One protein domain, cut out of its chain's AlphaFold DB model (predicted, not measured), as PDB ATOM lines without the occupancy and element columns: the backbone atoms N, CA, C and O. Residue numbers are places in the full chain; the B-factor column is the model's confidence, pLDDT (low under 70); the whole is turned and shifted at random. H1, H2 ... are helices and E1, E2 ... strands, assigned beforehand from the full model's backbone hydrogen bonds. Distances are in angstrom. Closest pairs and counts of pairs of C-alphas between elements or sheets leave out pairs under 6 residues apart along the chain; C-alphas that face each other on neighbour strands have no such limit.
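This is residues 197 to 330 of the 330 residues of an uncharacterized protein of Candidatus Woesearchaeota archaeon (UniProt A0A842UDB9). Two layers of strands stand partly face to face as a loose sandwich: the sheet E5 to E9 makes one layer, and the strongly twisted sheet E1 to E4, with the hairpin E10 and E11 beside its edge strand E4, makes the other. E1 and E2 reach past the overlap, the short helix H1 sits near E10 where E9 and E10 draw together, and the loop of residues 285 to 299 lies over the face of the first sheet turned away from E4. The printed part has 134 residues, with E1 to E9, then H1, then E10 and E11 along the chain; the sheets' orders are E5 E6 E7 E8 E9, E1 E2 E3 E4 and E10 E11, each antiparallel. It is mostly strand, with 66 residues, under half, in named elements. It is compact, with a radius of gyration of the C-alphas of 14.2 A, and rounded, spanning 39 by 30 by 29 A.

The five-stranded sheet holds E5, residues 245 to 248; E6, residues 252 to 256, 13.2 A long; E7, residues 269 to 272; E8, residues 280 to 284, 13.0 A; and E9, residues 300 to 302. The four-stranded sheet holds E1, residues 197 to 200, beginning at C-alpha 197 (-23.207, 10.446, 45.474); E2, residues 203 to 209, 19.3 A; E3, residues 215 to 222, 22.5 A; and E4, residues 225 to 233, 23.4 A. H1 is residues 304 to 308, E10 residues 316 to 321, 15.7 A, and E11 residues 324 to 329, 16.4 A, ending at C-alpha 329 (-29.234, 29.533, 36.301).

E5 to E9 form a meander, each strand the antiparallel neighbour of the one before; N 247 and O 254 are 2.9 A apart, N 253 and O 271 2.8 A, N 272 and O 281 2.8 A, and N 300 and O 282 2.8 A. H1 is only just on this sheet, with 5 pairs of C-alphas within 10 A, and only grazes it. E1 to E4 form a second meander, with N 198 and O 205 3.0 A apart, N 206 and O 219 2.8 A, and N 218 and O 230 2.8 A. E4 and E6 are apart. The closest C-alphas of E4 and E11 are those of Leu 228 and Ile 327, 6.1 A apart. In the hairpin E10 and E11, N 319 and O 326 are 2.8 A apart. The closest C-alphas of E9 and E10, Phe 302 and Ala 318, are 7.2 A apart; those of H1 and E10, Ile 307 and Thr 319, 4.6 A. In H1 every O i to N i+4 pair is within hydrogen-bond range.

The C-alphas farthest apart, of Ala 237 and Asn 276, are 40.7 A apart. The printed part has no cut. The links E4 to E5, E6 to E7 and E8 to E9 are long. Mean pLDDT of the printed part is 75.0; 49 residues are under 70, among them 207 to 217, 230 to 239 and 261 to 277.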
ATOM      1  N   ASN A 197     -22.117  10.151  44.561       55.06
ATOM      2  CA  ASN A 197     -23.207  10.446  45.474       55.06
ATOM      3  C   ASN A 197     -22.608  10.920  46.796       55.06
ATOM      4  O   ASN A 197     -21.946  10.143  47.492       55.06
ATOM      5  N   TYR A 198     -22.841  12.177  47.154       67.06
ATOM      6  CA  TYR A 198     -22.573  12.674  48.500       67.06
ATOM      7  C   TYR A 198     -23.864  12.658  49.310       67.06
ATOM      8  O   TYR A 198     -24.867  13.211  48.871       67.06
ATOM      9  N   PHE A 199     -23.836  12.035  50.489       61.88
ATOM     10  CA  PHE A 199     -25.000  11.897  51.358       61.88
ATOM     11  C   PHE A 199     -24.790  12.637  52.675       61.88
ATOM     12  O   PHE A 199     -23.927  12.258  53.469       61.88
ATOM     13  N   LYS A 200     -25.618  13.646  52.955       67.81
ATOM     14  CA  LYS A 200     -25.648  14.318  54.262       67.81
ATOM     15  C   LYS A 200     -27.071  14.735  54.610       67.81
ATOM     16  O   LYS A 200     -27.745  15.355  53.801       67.81
ATOM     17  N   ASN A 201     -27.537  14.397  55.814       69.06
ATOM     18  CA  ASN A 201     -28.872  14.770  56.312       69.06
ATOM     19  C   ASN A 201     -30.034  14.401  55.358       69.06
ATOM     20  O   ASN A 201     -31.005  15.147  55.235       69.06
ATOM     21  N   GLY A 202     -29.928  13.266  54.654       69.19
ATOM     22  CA  GLY A 202     -30.924  12.822  53.667       69.19
ATOM     23  C   GLY A 202     -30.895  13.574  52.329       69.19
ATOM     24  O   GLY A 202     -31.782  13.366  51.504       69.19
ATOM     25  N   ILE A 203     -29.901  14.441  52.120       72.44
ATOM     26  CA  ILE A 203     -29.594  15.074  50.838       72.44
ATOM     27  C   ILE A 203     -28.580  14.212  50.103       72.44
ATOM     28  O   ILE A 203     -27.567  13.826  50.686       72.44
ATOM     29  N   GLU A 204     -28.853  13.958  48.833       76.38
ATOM     30  CA  GLU A 204     -27.975  13.285  47.888       76.38
ATOM     31  C   GLU A 204     -27.498  14.324  46.869       76.38
ATOM     32  O   GLU A 204     -28.316  14.928  46.178       76.38
ATOM     33  N   VAL A 205     -26.194  14.566  46.776       73.62
ATOM     34  CA  VAL A 205     -25.622  15.425  45.731       73.62
ATOM     35  C   VAL A 205     -25.010  14.535  44.664       73.62
ATOM     36  O   VAL A 205     -24.138  13.721  44.978       73.62
ATOM     37  N   PHE A 206     -25.471  14.708  43.429       72.88
ATOM     38  CA  PHE A 206     -24.959  14.045  42.240       72.88
ATOM     39  C   PHE A 206     -24.171  15.049  41.415       72.88
ATOM     40  O   PHE A 206     -24.697  16.095  41.053       72.88
ATOM     41  N   ALA A 207     -22.924  14.722  41.103       68.00
ATOM     42  CA  ALA A 207     -22.188  15.415  40.056       68.00
ATOM     43  C   ALA A 207     -22.302  14.582  38.778       68.00
ATOM     44  O   ALA A 207     -21.809  13.451  38.731       68.00
ATOM     45  N   GLU A 208     -22.980  15.119  37.768       63.53
ATOM     46  CA  GLU A 208     -23.004  14.538  36.429       63.53
ATOM     47  C   GLU A 208     -22.058  15.338  35.529       63.53
ATOM     48  O   GLU A 208     -22.253  16.530  35.292       63.53
ATOM     49  N   ASP A 209     -21.021  14.663  35.038       61.69
ATOM     50  CA  ASP A 209     -20.167  15.163  33.965       61.69
ATOM     51  C   ASP A 209     -20.901  14.928  32.638       61.69
ATOM     52  O   ASP A 209     -21.039  13.786  32.179       61.69
ATOM     53  N   THR A 210     -21.461  15.996  32.063       51.47
ATOM     54  CA  THR A 210     -22.302  15.896  30.861       51.47
ATOM     55  C   THR A 210     -21.532  16.155  29.564       51.47
ATOM     56  O   THR A 210     -22.080  15.940  28.478       51.47
ATOM     57  N   SER A 211     -20.258  16.565  29.626       53.25
ATOM     58  CA  SER A 211     -19.581  17.177  28.480       53.25
ATOM     59  C   SER A 211     -18.048  17.223  28.616       53.25
ATOM     60  O   SER A 211     -17.496  17.382  29.692       53.25
ATOM     61  N   PHE A 212     -17.330  17.131  27.485       51.41
ATOM     62  CA  PHE A 212     -15.868  17.347  27.438       51.41
ATOM     63  C   PHE A 212     -15.455  18.807  27.688       51.41
ATOM     64  O   PHE A 212     -14.267  19.071  27.869       51.41
ATOM     65  N   ASP A 213     -16.418  19.722  27.662       53.84
ATOM     66  CA  ASP A 213     -16.265  21.114  28.046       53.84
ATOM     67  C   ASP A 213     -16.878  21.238  29.444       53.84
ATOM     68  O   ASP A 213     -18.096  21.262  29.529       53.84
ATOM     69  N   HIS A 214     -16.030  21.138  30.480       52.62
ATOM     70  CA  HIS A 214     -16.055  21.684  31.860       52.62
ATOM     71  C   HIS A 214     -17.368  21.953  32.641       52.62
ATOM     72  O   HIS A 214     -17.316  22.480  33.758       52.62
ATOM     73  N   ASP A 215     -18.516  21.546  32.125       58.28
ATOM     74  CA  ASP A 215     -19.837  21.820  32.663       58.28
ATOM     75  C   ASP A 215     -20.231  20.623  33.522       58.28
ATOM     76  O   ASP A 215     -20.578  19.545  33.028       58.28
ATOM     77  N   THR A 216     -20.138  20.789  34.839       64.56
ATOM     78  CA  THR A 216     -20.638  19.779  35.771       64.56
ATOM     79  C   THR A 216     -21.982  20.235  36.298       64.56
ATOM     80  O   THR A 216     -22.116  21.335  36.836       64.56
ATOM     81  N   ILE A 217     -22.975  19.359  36.189       69.38
ATOM     82  CA  ILE A 217     -24.280  19.600  36.792       69.38
ATOM     83  C   ILE A 217     -24.247  19.015  38.200       69.38
ATOM     84  O   ILE A 217     -24.128  17.800  38.376       69.38
ATOM     85  N   LEU A 218     -24.340  19.883  39.204       73.31
ATOM     86  CA  LEU A 218     -24.574  19.501  40.590       73.31
ATOM     87  C   LEU A 218     -26.079  19.384  40.812       73.31
ATOM     88  O   LEU A 218     -26.784  20.385  40.897       73.31
ATOM     89  N   GLN A 219     -26.568  18.156  40.926       76.88
ATOM     90  CA  GLN A 219     -27.960  17.888  41.259       76.88
ATOM     91  C   GLN A 219     -28.081  17.609  42.751       76.88
ATOM     92  O   GLN A 219     -27.505  16.654  43.271       76.88
ATOM     93  N   ILE A 220     -28.867  18.416  43.443       76.56
ATOM     94  CA  ILE A 220     -29.211  18.235  44.847       76.56
ATOM     95  C   ILE A 220     -30.560  17.527  44.892       76.56
ATOM     96  O   ILE A 220     -31.561  18.030  44.378       76.56
ATOM     97  N   ARG A 221     -30.595  16.345  45.508       76.62
ATOM     98  CA  ARG A 221     -31.796  15.523  45.653       76.62
ATOM     99  C   ARG A 221     -32.100  15.223  47.118       76.62
ATOM    100  O   ARG A 221     -31.203  15.180  47.950       76.62
ATOM    101  N   LYS A 222     -33.366  14.964  47.438       73.12
ATOM    102  CA  LYS A 222     -33.831  14.486  48.751       73.12
ATOM    103  C   LYS A 222     -34.810  13.345  48.534       73.12
ATOM    104  O   LYS A 222     -35.806  13.525  47.844       73.12
ATOM    105  N   ASN A 223     -34.549  12.170  49.105       74.12
ATOM    106  CA  ASN A 223     -35.375  10.968  48.903       74.12
ATOM    107  C   ASN A 223     -35.575  10.603  47.410       74.12
ATOM    108  O   ASN A 223     -36.695  10.313  46.995       74.12
ATOM    109  N   ASN A 224     -34.508  10.643  46.597       69.19
ATOM    110  CA  ASN A 224     -34.530  10.515  45.126       69.19
ATOM    111  C   ASN A 224     -35.257  11.633  44.353       69.19
ATOM    112  O   ASN A 224     -35.368  11.554  43.131       69.19
ATOM    113  N   LEU A 225     -35.738  12.678  45.026       63.72
ATOM    114  CA  LEU A 225     -36.443  13.792  44.395       63.72
ATOM    115  C   LEU A 225     -35.464  14.916  44.108       63.72
ATOM    116  O   LEU A 225     -34.774  15.369  45.016       63.72
ATOM    117  N   LYS A 226     -35.402  15.360  42.854       69.38
ATOM    118  CA  LYS A 226     -34.527  16.454  42.433       69.38
ATOM    119  C   LYS A 226     -35.066  17.780  42.958       69.38
ATOM    120  O   LYS A 226     -36.197  18.140  42.652       69.38
ATOM    121  N   LEU A 227     -34.270  18.465  43.775       68.19
ATOM    122  CA  LEU A 227     -34.625  19.747  44.384       68.19
ATOM    123  C   LEU A 227     -33.996  20.922  43.640       68.19
ATOM    124  O   LEU A 227     -34.621  21.969  43.511       68.19
ATOM    125  N   LEU A 228     -32.757  20.762  43.180       70.94
ATOM    126  CA  LEU A 228     -32.012  21.826  42.522       70.94
ATOM    127  C   LEU A 228     -30.972  21.227  41.577       70.94
ATOM    128  O   LEU A 228     -30.251  20.320  41.981       70.94
ATOM    129  N   ASP A 229     -30.889  21.760  40.361       71.94
ATOM    130  CA  ASP A 229     -29.782  21.518  39.438       71.94
ATOM    131  C   ASP A 229     -28.968  22.801  39.324       71.94
ATOM    132  O   ASP A 229     -29.513  23.874  39.074       71.94
ATOM    133  N   ILE A 230     -27.663  22.694  39.529       69.69
ATOM    134  CA  ILE A 230     -26.742  23.819  39.431       69.69
ATOM    135  C   ILE A 230     -25.736  23.466  38.355       69.69
ATOM    136  O   ILE A 230     -24.944  22.538  38.518       69.69
ATOM    137  N   GLU A 231     -25.776  24.203  37.254       67.44
ATOM    138  CA  GLU A 231     -24.729  24.146  36.246       67.44
ATOM    139  C   GLU A 231     -23.535  24.935  36.780       67.44
ATOM    140  O   GLU A 231     -23.566  26.160  36.897       67.44
ATOM    141  N   ALA A 232     -22.500  24.211  37.196       65.31
ATOM    142  CA  ALA A 232     -21.274  24.792  37.701       65.31
ATOM    143  C   ALA A 232     -20.171  24.604  36.657       65.31
ATOM    144  O   ALA A 232     -19.823  23.483  36.272       65.31
ATOM    145  N   LEU A 233     -19.623  25.732  36.205       63.94
ATOM    146  CA  LEU A 233     -18.467  25.767  35.322       63.94
ATOM    147  C   LEU A 233     -17.212  25.568  36.163       63.94
ATOM    148  O   LEU A 233     -16.846  26.425  36.967       63.94
ATOM    149  N   PHE A 234     -16.540  24.439  35.979       65.94
ATOM    150  CA  PHE A 234     -15.316  24.151  36.708       65.94
ATOM    151  C   PHE A 234     -14.101  24.240  35.796       65.94
ATOM    152  O   PHE A 234     -13.913  23.429  34.893       65.94
ATOM    153  N   GLU A 235     -13.207  25.189  36.082       60.28
ATOM    154  CA  GLU A 235     -11.974  25.387  35.303       60.28
ATOM    155  C   GLU A 235     -11.060  24.146  35.270       60.28
ATOM    156  O   GLU A 235     -10.251  23.991  34.357       60.28
ATOM    157  N   ASN A 236     -11.182  23.248  36.252       63.00
ATOM    158  CA  ASN A 236     -10.358  22.049  36.381       63.00
ATOM    159  C   ASN A 236     -11.206  20.775  36.287       63.00
ATOM    160  O   ASN A 236     -12.327  20.730  36.778       63.00
ATOM    161  N   ALA A 237     -10.630  19.718  35.704       63.69
ATOM    162  CA  ALA A 237     -11.278  18.407  35.563       63.69
ATOM    163  C   ALA A 237     -11.507  17.679  36.901       63.69
ATOM    164  O   ALA A 237     -12.318  16.761  36.973       63.69
ATOM    165  N   ASP A 238     -10.785  18.084  37.950       68.00
ATOM    166  CA  ASP A 238     -10.909  17.548  39.299       68.00
ATOM    167  C   ASP A 238     -11.339  18.692  40.231       68.00
ATOM    168  O   ASP A 238     -10.611  19.671  40.413       68.00
ATOM    169  N   VAL A 239     -12.537  18.578  40.806       68.06
ATOM    170  CA  VAL A 239     -13.188  19.650  41.568       68.06
ATOM    171  C   VAL A 239     -13.365  19.234  43.009       68.06
ATOM    172  O   VAL A 239     -14.216  18.404  43.306       68.06
ATOM    173  N   ASN A 240     -12.636  19.853  43.930       74.00
ATOM    174  CA  ASN A 240     -12.826  19.568  45.340       74.00
ATOM    175  C   ASN A 240     -14.088  20.204  45.944       74.00
ATOM    176  O   ASN A 240     -14.022  21.307  46.472       74.00
ATOM    177  N   ILE A 241     -15.208  19.473  45.973       75.25
ATOM    178  CA  ILE A 241     -16.450  19.919  46.636       75.25
ATOM    179  C   ILE A 241     -16.489  19.654  48.154       75.25
ATOM    180  O   ILE A 241     -17.554  19.753  48.759       75.25
ATOM    181  N   SER A 242     -15.366  19.328  48.813       80.06
ATOM    182  CA  SER A 242     -15.352  19.076  50.268       80.06
ATOM    183  C   SER A 242     -15.796  20.282  51.101       80.06
ATOM    184  O   SER A 242     -16.178  20.118  52.256       80.06
ATOM    185  N   GLY A 243     -15.726  21.483  50.525       79.81
ATOM    186  CA  GLY A 243     -16.221  22.716  51.124       79.81
ATOM    187  C   GLY A 243     -17.698  23.010  50.858       79.81
ATOM    188  O   GLY A 243     -18.199  23.999  51.363       79.81
ATOM    189  N   LEU A 244     -18.418  22.199  50.082       81.94
ATOM    190  CA  LEU A 244     -19.826  22.467  49.793       81.94
ATOM    191  C   LEU A 244     -20.667  22.375  51.075       81.94
ATOM    192  O   LEU A 244     -20.791  21.304  51.680       81.94
ATOM    193  N   VAL A 245     -21.282  23.491  51.465       85.31
ATOM    194  CA  VAL A 245     -22.214  23.535  52.595       85.31
ATOM    195  C   VAL A 245     -23.630  23.639  52.047       85.31
ATOM    196  O   VAL A 245     -23.964  24.564  51.317       85.31
ATOM    197  N   ILE A 246     -24.466  22.660  52.396       83.94
ATOM    198  CA  ILE A 246     -25.896  22.674  52.088       83.94
ATOM    199  C   ILE A 246     -26.648  22.651  53.407       83.94
ATOM    200  O   ILE A 246     -26.519  21.704  54.192       83.94
ATOM    201  N   GLU A 247     -27.450  23.681  53.628       84.81
ATOM    202  CA  GLU A 247     -28.403  23.748  54.722       84.81
ATOM    203  C   GLU A 247     -29.816  23.649  54.150       84.81
ATOM    204  O   GLU A 247     -30.130  24.262  53.133       84.81
ATOM    205  N   GLN A 248     -30.687  22.871  54.790       83.81
ATOM    206  CA  GLN A 248     -32.087  22.789  54.383       83.81
ATOM    207  C   GLN A 248     -33.007  22.650  55.590       83.81
ATOM    208  O   GLN A 248     -32.628  22.069  56.611       83.81
ATOM    209  N   ASN A 249     -34.247  23.088  55.424       84.25
ATOM    210  CA  ASN A 249     -35.370  22.694  56.264       84.25
ATOM    211  C   ASN A 249     -36.557  22.275  55.371       84.25
ATOM    212  O   ASN A 249     -36.347  21.743  54.280       84.25
ATOM    213  N   GLU A 250     -37.792  22.402  55.854       77.81
ATOM    214  CA  GLU A 250     -38.990  22.021  55.093       77.81
ATOM    215  C   GLU A 250     -39.273  22.972  53.918       77.81
ATOM    216  O   GLU A 250     -39.730  22.517  52.875       77.81
ATOM    217  N   THR A 251     -38.915  24.254  54.051       79.44
ATOM    218  CA  THR A 251     -39.289  25.337  53.123       79.44
ATOM    219  C   THR A 251     -38.097  26.089  52.538       79.44
ATOM    220  O   THR A 251     -38.252  27.030  51.763       79.44
ATOM    221  N   GLN A 252     -36.874  25.741  52.918       83.44
ATOM    222  CA  GLN A 252     -35.694  26.539  52.605       83.44
ATOM    223  C   GLN A 252     -34.510  25.639  52.295       83.44
ATOM    224  O   GLN A 252     -34.311  24.612  52.947       83.44
ATOM    225  N   ILE A 253     -33.705  26.054  51.320       83.62
ATOM    226  CA  ILE A 253     -32.451  25.413  50.936       83.62
ATOM    227  C   ILE A 253     -31.420  26.527  50.731       83.62
ATOM    228  O   ILE A 253     -31.635  27.427  49.929       83.62
ATOM    229  N   ALA A 254     -30.291  26.476  51.424       84.12
ATOM    230  CA  ALA A 254     -29.150  27.353  51.187       84.12
ATOM    231  C   ALA A 254     -27.959  26.512  50.722       84.12
ATOM    232  O   ALA A 254     -27.643  25.495  51.343       84.12
ATOM    233  N   VAL A 255     -27.323  26.923  49.622       81.81
ATOM    234  CA  VAL A 255     -26.155  26.256  49.041       81.81
ATOM    235  C   VAL A 255     -24.992  27.241  49.007       81.81
ATOM    236  O   VAL A 255     -24.961  28.185  48.215       81.81
ATOM    237  N   ASP A 256     -24.020  27.011  49.879       83.25
ATOM    238  CA  ASP A 256     -22.823  27.830  49.990       83.25
ATOM    239  C   ASP A 256     -21.631  27.144  49.308       83.25
ATOM    240  O   ASP A 256     -21.129  26.098  49.735       83.25
ATOM    241  N   PHE A 257     -21.186  27.778  48.226       77.62
ATOM    242  CA  PHE A 257     -20.012  27.409  47.444       77.62
ATOM    243  C   PHE A 257     -18.732  28.132  47.884       77.62
ATOM    244  O   PHE A 257     -17.653  27.782  47.413       77.62
ATOM    245  N   SER A 258     -18.813  29.113  48.791       77.56
ATOM    246  CA  SER A 258     -17.690  29.985  49.171       77.56
ATOM    247  C   SER A 258     -16.502  29.238  49.776       77.56
ATOM    248  O   SER A 258     -15.369  29.712  49.720       77.56
ATOM    249  N   GLN A 259     -16.754  28.064  50.354       78.56
ATOM    250  CA  GLN A 259     -15.737  27.237  50.996       78.56
ATOM    251  C   GLN A 259     -15.120  26.200  50.046       78.56
ATOM    252  O   GLN A 259     -14.256  25.434  50.473       78.56
ATOM    253  N   ILE A 260     -15.540  26.136  48.775       76.19
ATOM    254  CA  ILE A 260     -14.949  25.235  47.779       76.19
ATOM    255  C   ILE A 260     -13.553  25.756  47.395       76.19
ATOM    256  O   ILE A 260     -13.434  26.817  46.786       76.19
ATOM    257  N   PRO A 261     -12.467  25.027  47.722       66.31
ATOM    258  CA  PRO A 261     -11.100  25.526  47.565       66.31
ATOM    259  C   PRO A 261     -10.598  25.534  46.113       66.31
ATOM    260  O   PRO A 261      -9.560  26.128  45.828       66.31
ATOM    261  N   SER A 262     -11.283  24.847  45.196       62.84
ATOM    262  CA  SER A 262     -10.867  24.712  43.799       62.84
ATOM    263  C   SER A 262     -12.061  24.868  42.863       62.84
ATOM    264  O   SER A 262     -12.940  24.008  42.844       62.84
ATOM    265  N   GLY A 263     -12.042  25.928  42.059       55.34
ATOM    266  CA  GLY A 263     -13.080  26.246  41.079       55.34
ATOM    267  C   GLY A 263     -13.863  27.486  41.488       55.34
ATOM    268  O   GLY A 263     -14.409  27.547  42.583       55.34
ATOM    269  N   HIS A 264     -13.912  28.479  40.600       53.38
ATOM    270  CA  HIS A 264     -14.930  29.521  40.676       53.38
ATOM    271  C   HIS A 264     -16.259  28.892  40.257       53.38
ATOM    272  O   HIS A 264     -16.678  29.004  39.111       53.38
ATOM    273  N   VAL A 265     -16.918  28.201  41.186       55.97
ATOM    274  CA  VAL A 265     -18.372  28.095  41.083       55.97
ATOM    275  C   VAL A 265     -18.865  29.528  41.224       55.97
ATOM    276  O   VAL A 265     -18.395  30.235  42.117       55.97
ATOM    277  N   GLY A 266     -19.707  29.997  40.306       55.97
ATOM    278  CA  GLY A 266     -20.296  31.333  40.406       55.97
ATOM    279  C   GLY A 266     -21.004  31.575  41.748       55.97
ATOM    280  O   GLY A 266     -21.036  30.705  42.619       55.97
ATOM    281  N   ASP A 267     -21.558  32.781  41.902       56.19
ATOM    282  CA  ASP A 267     -22.285  33.276  43.084       56.19
ATOM    283  C   ASP A 267     -22.970  32.179  43.929       56.19
ATOM    284  O   ASP A 267     -23.654  31.301  43.407       56.19
ATOM    285  N   THR A 268     -22.852  32.255  45.260       58.12
ATOM    286  CA  THR A 268     -23.577  31.353  46.177       58.12
ATOM    287  C   THR A 268     -25.087  31.500  45.993       58.12
ATOM    288  O   THR A 268     -25.585  32.627  45.861       58.12
ATOM    289  N   VAL A 269     -25.826  30.390  46.026       61.75
ATOM    290  CA  VAL A 269     -27.256  30.364  45.701       61.75
ATOM    291  C   VAL A 269     -28.059  29.820  46.875       61.75
ATOM    292  O   VAL A 269     -27.771  28.749  47.399       61.75
ATOM    293  N   ALA A 270     -29.138  30.509  47.236       58.88
ATOM    294  CA  ALA A 270     -30.143  29.967  48.135       58.88
ATOM    295  C   ALA A 270     -31.542  30.020  47.514       58.88
ATOM    296  O   ALA A 270     -31.916  30.962  46.814       58.88
ATOM    297  N   LEU A 271     -32.331  28.993  47.802       65.19
ATOM    298  CA  LEU A 271     -33.724  28.854  47.419       65.19
ATOM    299  C   LEU A 271     -34.615  28.954  48.651       65.19
ATOM    300  O   LEU A 271     -34.476  28.201  49.616       65.19
ATOM    301  N   TYR A 272     -35.597  29.837  48.577       63.56
ATOM    302  CA  TYR A 272     -36.736  29.839  49.474       63.56
ATOM    303  C   TYR A 272     -37.953  29.290  48.732       63.56
ATOM    304  O   TYR A 272     -38.400  29.846  47.724       63.56
ATOM    305  N   LEU A 273     -38.485  28.196  49.257       67.44
ATOM    306  CA  LEU A 273     -39.697  27.525  48.817       67.44
ATOM    307  C   LEU A 273     -40.787  27.846  49.843       67.44
ATOM    308  O   LEU A 273     -40.969  27.081  50.790       67.44
ATOM    309  N   PRO A 274     -41.485  28.989  49.728       58.78
ATOM    310  CA  PRO A 274     -42.598  29.262  50.621       58.78
ATOM    311  C   PRO A 274     -43.600  28.112  50.523       58.78
ATOM    312  O   PRO A 274     -44.080  27.780  49.434       58.78
ATOM    313  N   ASP A 275     -43.921  27.512  51.667       54.78
ATOM    314  CA  ASP A 275     -45.037  26.581  51.753       54.78
ATOM    315  C   ASP A 275     -46.296  27.248  51.186       54.78
ATOM    316  O   ASP A 275     -46.530  28.442  51.401       54.78
ATOM    317  N   ASN A 276     -47.133  26.445  50.519       58.91
ATOM    318  CA  ASN A 276     -48.451  26.796  49.963       58.91
ATOM    319  C   ASN A 276     -48.507  27.275  48.502       58.91
ATOM    320  O   ASN A 276     -49.495  27.895  48.111       58.91
ATOM    321  N   GLY A 277     -47.509  26.967  47.667       64.75
ATOM    322  CA  GLY A 277     -47.625  27.180  46.214       64.75
ATOM    323  C   GLY A 277     -47.758  28.652  45.812       64.75
ATOM    324  O   GLY A 277     -48.262  28.971  44.740       64.75
ATOM    325  N   THR A 278     -47.318  29.570  46.674       76.19
ATOM    326  CA  THR A 278     -47.316  31.013  46.402       76.19
ATOM    327  C   THR A 278     -46.225  31.431  45.419       76.19
ATOM    328  O   THR A 278     -46.224  32.572  44.960       76.19
ATOM    329  N   GLY A 279     -45.311  30.521  45.077       82.69
ATOM    330  CA  GLY A 279     -44.198  30.780  44.178       82.69
ATOM    331  C   GLY A 279     -42.858  30.366  44.774       82.69
ATOM    332  O   GLY A 279     -42.795  29.513  45.654       82.69
ATOM    333  N   LEU A 280     -41.786  30.987  44.292       87.00
ATOM    334  CA  LEU A 280     -40.408  30.702  44.677       87.00
ATOM    335  C   LEU A 280     -39.620  32.007  44.781       87.00
ATOM    336  O   LEU A 280     -39.753  32.886  43.925       87.00
ATOM    337  N   TYR A 281     -38.786  32.124  45.814       88.25
ATOM    338  CA  TYR A 281     -37.844  33.231  45.946       88.25
ATOM    339  C   TYR A 281     -36.431  32.672  45.822       88.25
ATOM    340  O   TYR A 281     -35.990  31.849  46.622       88.25
ATOM    341  N   PHE A 282     -35.723  33.116  44.795       86.88
ATOM    342  CA  PHE A 282     -34.334  32.769  44.559       86.88
ATOM    343  C   PHE A 282     -33.451  33.892  45.102       86.88
ATOM    344  O   PHE A 282     -33.484  35.009  44.586       86.88
ATOM    345  N   CYS A 283     -32.679  33.610  46.144       85.94
ATOM    346  CA  CYS A 283     -31.797  34.573  46.786       85.94
ATOM    347  C   CYS A 283     -30.351  34.336  46.345       85.94
ATOM    348  O   CYS A 283     -29.817  33.237  46.498       85.94
ATOM    349  N   ARG A 284     -29.690  35.378  45.836       84.12
ATOM    350  CA  ARG A 284     -28.255  35.330  45.520       84.12
ATOM    351  C   ARG A 284     -27.422  35.760  46.711       84.12
ATOM    352  O   ARG A 284     -27.854  36.608  47.485       84.12
ATOM    353  N   ASN A 285     -26.195  35.254  46.789       81.62
ATOM    354  CA  ASN A 285     -25.200  35.672  47.780       81.62
ATOM    355  C   ASN A 285     -25.623  35.395  49.231       81.62
ATOM    356  O   ASN A 285     -25.293  36.156  50.139       81.62
ATOM    357  N   ILE A 286     -26.375  34.311  49.434       84.06
ATOM    358  CA  ILE A 286     -26.843  33.865  50.744       84.06
ATOM    359  C   ILE A 286     -26.178  32.539  51.092       84.06
ATOM    360  O   ILE A 286     -26.235  31.593  50.309       84.06
ATOM    361  N   THR A 287     -25.584  32.467  52.283       80.31
ATOM    362  CA  THR A 287     -24.799  31.303  52.726       80.31
ATOM    363  C   THR A 287     -25.444  30.527  53.870       80.31
ATOM    364  O   THR A 287     -25.018  29.418  54.172       80.31
ATOM    365  N   THR A 288     -26.480  31.080  54.507       83.00
ATOM    366  CA  THR A 288     -27.122  30.481  55.690       83.00
ATOM    367  C   THR A 288     -28.641  30.526  55.590       83.00
ATOM    368  O   THR A 288     -29.201  31.462  55.018       83.00
ATOM    369  N   LEU A 289     -29.338  29.562  56.200       84.31
ATOM    370  CA  LEU A 289     -30.811  29.538  56.202       84.31
ATOM    371  C   LEU A 289     -31.449  30.780  56.835       84.31
ATOM    372  O   LEU A 289     -32.510  31.214  56.399       84.31
ATOM    373  N   SER A 290     -30.812  31.383  57.841       85.06
ATOM    374  CA  SER A 290     -31.355  32.562  58.539       85.06
ATOM    375  C   SER A 290     -31.469  33.796  57.638       85.06
ATOM    376  O   SER A 290     -32.290  34.682  57.877       85.06
ATOM    377  N   GLN A 291     -30.656  33.843  56.586       81.75
ATOM    378  CA  GLN A 291     -30.656  34.887  55.571       81.75
ATOM    379  C   GLN A 291     -31.657  34.604  54.436       81.75
ATOM    380  O   GLN A 291     -31.993  35.512  53.673       81.75
ATOM    381  N   VAL A 292     -32.157  33.368  54.326       80.88
ATOM    382  CA  VAL A 292     -33.171  32.976  53.344       80.88
ATOM    383  C   VAL A 292     -34.533  33.456  53.837       80.88
ATOM    384  O   VAL A 292     -35.166  32.847  54.695       80.88
ATOM    385  N   ASN A 293     -34.993  34.587  53.315       81.25
ATOM    386  CA  ASN A 293     -36.315  35.126  53.610       81.25
ATOM    387  C   ASN A 293     -36.872  35.878  52.391       81.25
ATOM    388  O   ASN A 293     -36.155  36.145  51.430       81.25
ATOM    389  N   MET A 294     -38.156  36.247  52.437       78.19
ATOM    390  CA  MET A 294     -38.831  36.970  51.342       78.19
ATOM    391  C   MET A 294     -38.220  38.351  51.027       78.19
ATOM    392  O   MET A 294     -38.549  38.937  50.002       78.19
ATOM    393  N   ALA A 295     -37.362  38.874  51.905       81.56
ATOM    394  CA  ALA A 295     -36.693  40.166  51.800       81.56
ATOM    395  C   ALA A 295     -35.171  40.028  51.591       81.56
ATOM    396  O   ALA A 295     -34.425  40.974  51.858       81.56
ATOM    397  N   CYS A 296     -34.687  38.865  51.142       84.12
ATOM    398  CA  CYS A 296     -33.269  38.693  50.857       84.12
ATOM    399  C   CYS A 296     -32.815  39.688  49.762       84.12
ATOM    400  O   CYS A 296     -33.553  39.941  48.800       84.12
ATOM    401  N   PRO A 297     -31.615  40.282  49.880       80.44
ATOM    402  CA  PRO A 297     -31.079  41.155  48.841       80.44
ATOM    403  C   PRO A 297     -31.000  40.424  47.496       80.44
ATOM    404  O   PRO A 297     -30.605  39.262  47.438       80.44
ATOM    405  N   ASN A 298     -31.353  41.112  46.406       82.62
ATOM    406  CA  ASN A 298     -31.335  40.559  45.044       82.62
ATOM    407  C   ASN A 298     -32.222  39.311  44.855       82.62
ATOM    408  O   ASN A 298     -31.906  38.446  44.036       82.62
ATOM    409  N   ALA A 299     -33.330  39.223  45.599       88.25
ATOM    410  CA  ALA A 299     -34.327  38.180  45.410       88.25
ATOM    411  C   ALA A 299     -34.908  38.218  43.988       88.25
ATOM    412  O   ALA A 299     -35.440  39.238  43.543       88.25
ATOM    413  N   VAL A 300     -34.885  37.079  43.301       90.19
ATOM    414  CA  VAL A 300     -35.675  36.855  42.092       90.19
ATOM    415  C   VAL A 300     -36.936  36.109  42.497       90.19
ATOM    416  O   VAL A 300     -36.877  34.966  42.949       90.19
ATOM    417  N   VAL A 301     -38.080  36.776  42.362       91.44
ATOM    418  CA  VAL A 301     -39.377  36.235  42.776       91.44
ATOM    419  C   VAL A 301     -40.136  35.719  41.562       91.44
ATOM    420  O   VAL A 301     -40.348  36.445  40.581       91.44
ATOM    421  N   PHE A 302     -40.577  34.472  41.658       92.19
ATOM    422  CA  PHE A 302     -41.464  33.833  40.700       92.19
ATOM    423  C   PHE A 302     -42.789  33.533  41.380       92.19
ATOM    424  O   PHE A 302     -42.802  32.910  42.438       92.19
ATOM    425  N   ASN A 303     -43.899  33.950  40.782       92.25
ATOM    426  CA  ASN A 303     -45.209  33.442  41.181       92.25
ATOM    427  C   ASN A 303     -45.475  32.075  40.524       92.25
ATOM    428  O   ASN A 303     -44.791  31.681  39.582       92.25
ATOM    429  N   GLN A 304     -46.488  31.354  41.002       89.56
ATOM    430  CA  GLN A 304     -46.803  30.009  40.514       89.56
ATOM    431  C   GLN A 304     -47.027  29.946  38.992       89.56
ATOM    432  O   GLN A 304     -46.480  29.069  38.325       89.56
ATOM    433  N   THR A 305     -47.756  30.906  38.420       92.50
ATOM    434  CA  THR A 305     -48.029  30.966  36.976       92.50
ATOM    435  C   THR A 305     -46.751  31.140  36.154       92.50
ATOM    436  O   THR A 305     -46.607  30.552  35.085       92.50
ATOM    437  N   GLU A 306     -45.804  31.942  36.641       94.44
ATOM    438  CA  GLU A 306     -44.515  32.161  35.979       94.44
ATOM    439  C   GLU A 306     -43.654  30.902  35.976       94.44
ATOM    440  O   GLU A 306     -42.979  30.632  34.981       94.44
ATOM    441  N   ILE A 307     -43.703  30.132  37.063       91.00
ATOM    442  CA  ILE A 307     -43.005  28.854  37.183       91.00
ATOM    443  C   ILE A 307     -43.634  27.828  36.234       91.00
ATOM    444  O   ILE A 307     -42.925  27.152  35.494       91.00
ATOM    445  N   GLU A 308     -44.961  27.717  36.199       90.50
ATOM    446  CA  GLU A 308     -45.659  26.816  35.270       90.50
ATOM    447  C   GLU A 308     -45.368  27.157  33.801       90.50
ATOM    448  O   GLU A 308     -45.257  26.264  32.963       90.50
ATOM    449  N   ALA A 309     -45.183  28.443  33.494       93.94
ATOM    450  CA  ALA A 309     -44.809  28.916  32.166       93.94
ATOM    451  C   ALA A 309     -43.318  28.737  31.825       93.94
ATOM    452  O   ALA A 309     -42.937  28.956  30.674       93.94
ATOM    453  N   GLY A 310     -42.467  28.367  32.789       92.75
ATOM    454  CA  GLY A 310     -41.024  28.261  32.577       92.75
ATOM    455  C   GLY A 310     -40.346  29.608  32.342       92.75
ATOM    456  O   GLY A 310     -39.539  29.754  31.426       92.75
ATOM    457  N   THR A 311     -40.727  30.624  33.113       94.75
ATOM    458  CA  THR A 311     -40.266  32.001  32.898       94.75
ATOM    459  C   THR A 311     -38.818  32.181  33.351       94.75
ATOM    460  O   THR A 311     -38.429  31.720  34.424       94.75
ATOM    461  N   THR A 312     -38.036  32.933  32.571       93.62
ATOM    462  CA  THR A 312     -36.684  33.375  32.943       93.62
ATOM    463  C   THR A 312     -36.706  34.812  33.466       93.62
ATOM    464  O   THR A 312     -37.167  35.721  32.774       93.62
ATOM    465  N   LYS A 313     -36.159  35.047  34.664       93.62
ATOM    466  CA  LYS A 313     -35.944  36.376  35.255       93.62
ATOM    467  C   LYS A 313     -34.516  36.506  35.762       93.62
ATOM    468  O   LYS A 313     -34.028  35.645  36.482       93.62
ATOM    469  N   ALA A 314     -33.854  37.601  35.395       89.94
ATOM    470  CA  ALA A 314     -32.476  37.892  35.794       89.94
ATOM    471  C   ALA A 314     -31.466  36.754  35.498       89.94
ATOM    472  O   ALA A 314     -30.482  36.629  36.208       89.94
ATOM    473  N   GLY A 315     -31.687  35.914  34.480       84.88
ATOM    474  CA  GLY A 315     -30.825  34.748  34.195       84.88
ATOM    475  C   GLY A 315     -31.166  33.489  35.002       84.88
ATOM    476  O   GLY A 315     -30.500  32.475  34.874       84.88
ATOM    477  N   VAL A 316     -32.224  33.523  35.817       87.06
ATOM    478  CA  VAL A 316     -32.777  32.352  36.511       87.06
ATOM    479  C   VAL A 316     -34.041  31.915  35.782       87.06
ATOM    480  O   VAL A 316     -34.947  32.726  35.601       87.06
ATOM    481  N   THR A 317     -34.131  30.656  35.379       87.81
ATOM    482  CA  THR A 317     -35.345  30.047  34.829       87.81
ATOM    483  C   THR A 317     -35.971  29.157  35.887       87.81
ATOM    484  O   THR A 317     -35.313  28.258  36.406       87.81
ATOM    485  N   ALA A 318     -37.243  29.399  36.202       88.31
ATOM    486  CA  ALA A 318     -38.002  28.567  37.125       88.31
ATOM    487  C   ALA A 318     -39.084  27.794  36.375       88.31
ATOM    488  O   ALA A 318     -39.876  28.382  35.645       88.31
ATOM    489  N   THR A 319     -39.103  26.477  36.561       89.25
ATOM    490  CA  THR A 319     -40.050  25.533  35.952       89.25
ATOM    491  C   THR A 319     -40.607  24.582  37.009       89.25
ATOM    492  O   THR A 319     -40.089  24.509  38.126       89.25
ATOM    493  N   THR A 320     -41.667  23.845  36.675       85.12
ATOM    494  CA  THR A 320     -42.089  22.670  37.450       85.12
ATOM    495  C   THR A 320     -41.708  21.388  36.712       85.12
ATOM    496  O   THR A 320     -41.822  21.306  35.490       85.12
ATOM    497  N   ASP A 321     -41.249  20.383  37.454       76.44
ATOM    498  CA  ASP A 321     -41.028  19.016  36.974       76.44
ATOM    499  C   ASP A 321     -41.872  18.073  37.843       76.44
ATOM    500  O   ASP A 321     -41.489  17.670  38.945       76.44
ATOM    501  N   GLY A 322     -43.110  17.831  37.404       78.69
ATOM    502  CA  GLY A 322     -44.115  17.141  38.209       78.69
ATOM    503  C   GLY A 322     -44.529  17.952  39.443       78.69
ATOM    504  O   GLY A 322     -45.132  19.013  39.316       78.69
ATOM    505  N   THR A 323     -44.236  17.439  40.641       72.38
ATOM    506  CA  THR A 323     -44.569  18.094  41.923       72.38
ATOM    507  C   THR A 323     -43.435  18.955  42.484       72.38
ATOM    508  O   THR A 323     -43.519  19.386  43.632       72.38
ATOM    509  N   TYR A 324     -42.365  19.177  41.717       72.31
ATOM    510  CA  TYR A 324     -41.157  19.852  42.193       72.31
ATOM    511  C   TYR A 324     -40.851  21.093  41.375       72.31
ATOM    512  O   TYR A 324     -41.174  21.173  40.192       72.31
ATOM    513  N   TYR A 325     -40.181  22.047  42.014       76.69
ATOM    514  CA  TYR A 325     -39.611  23.197  41.334       76.69
ATOM    515  C   TYR A 325     -38.249  22.816  40.754       76.69
ATOM    516  O   TYR A 325     -37.426  22.206  41.432       76.69
ATOM    517  N   LYS A 326     -38.013  23.189  39.500       78.88
ATOM    518  CA  LYS A 326     -36.722  23.072  38.828       78.88
ATOM    519  C   LYS A 326     -36.216  24.476  38.523       78.88
ATOM    520  O   LYS A 326     -36.920  25.276  37.906       78.88
ATOM    521  N   ILE A 327     -34.993  24.755  38.958       79.38
ATOM    522  CA  ILE A 327     -34.322  26.035  38.758       79.38
ATOM    523  C   ILE A 327     -33.094  25.805  37.891       79.38
ATOM    524  O   ILE A 327     -32.311  24.906  38.173       79.38
ATOM    525  N   GLU A 328     -32.957  26.610  36.846       76.94
ATOM    526  CA  GLU A 328     -31.776  26.677  35.987       76.94
ATOM    527  C   GLU A 328     -31.213  28.096  36.083       76.94
ATOM    528  O   GLU A 328     -31.975  29.066  36.072       76.94
ATOM    529  N   TYR A 329     -29.897  28.236  36.199       72.25
ATOM    530  CA  TYR A 329     -29.234  29.533  36.301       72.25
ATOM    531  C   TYR A 329     -28.138  29.634  35.243       72.25
ATOM    532  O   TYR A 329     -27.293  28.748  35.164       72.25
ATOM    533  N   SER A 330     -28.190  30.700  34.440       66.12
ATOM    534  CA  SER A 330     -27.275  31.002  33.330       66.12
ATOM    535  C   SER A 330     -26.707  32.408  33.439       66.12
ATOM    536  O   SER A 330     -27.525  33.320  33.717       66.12
TER     537      SER A 330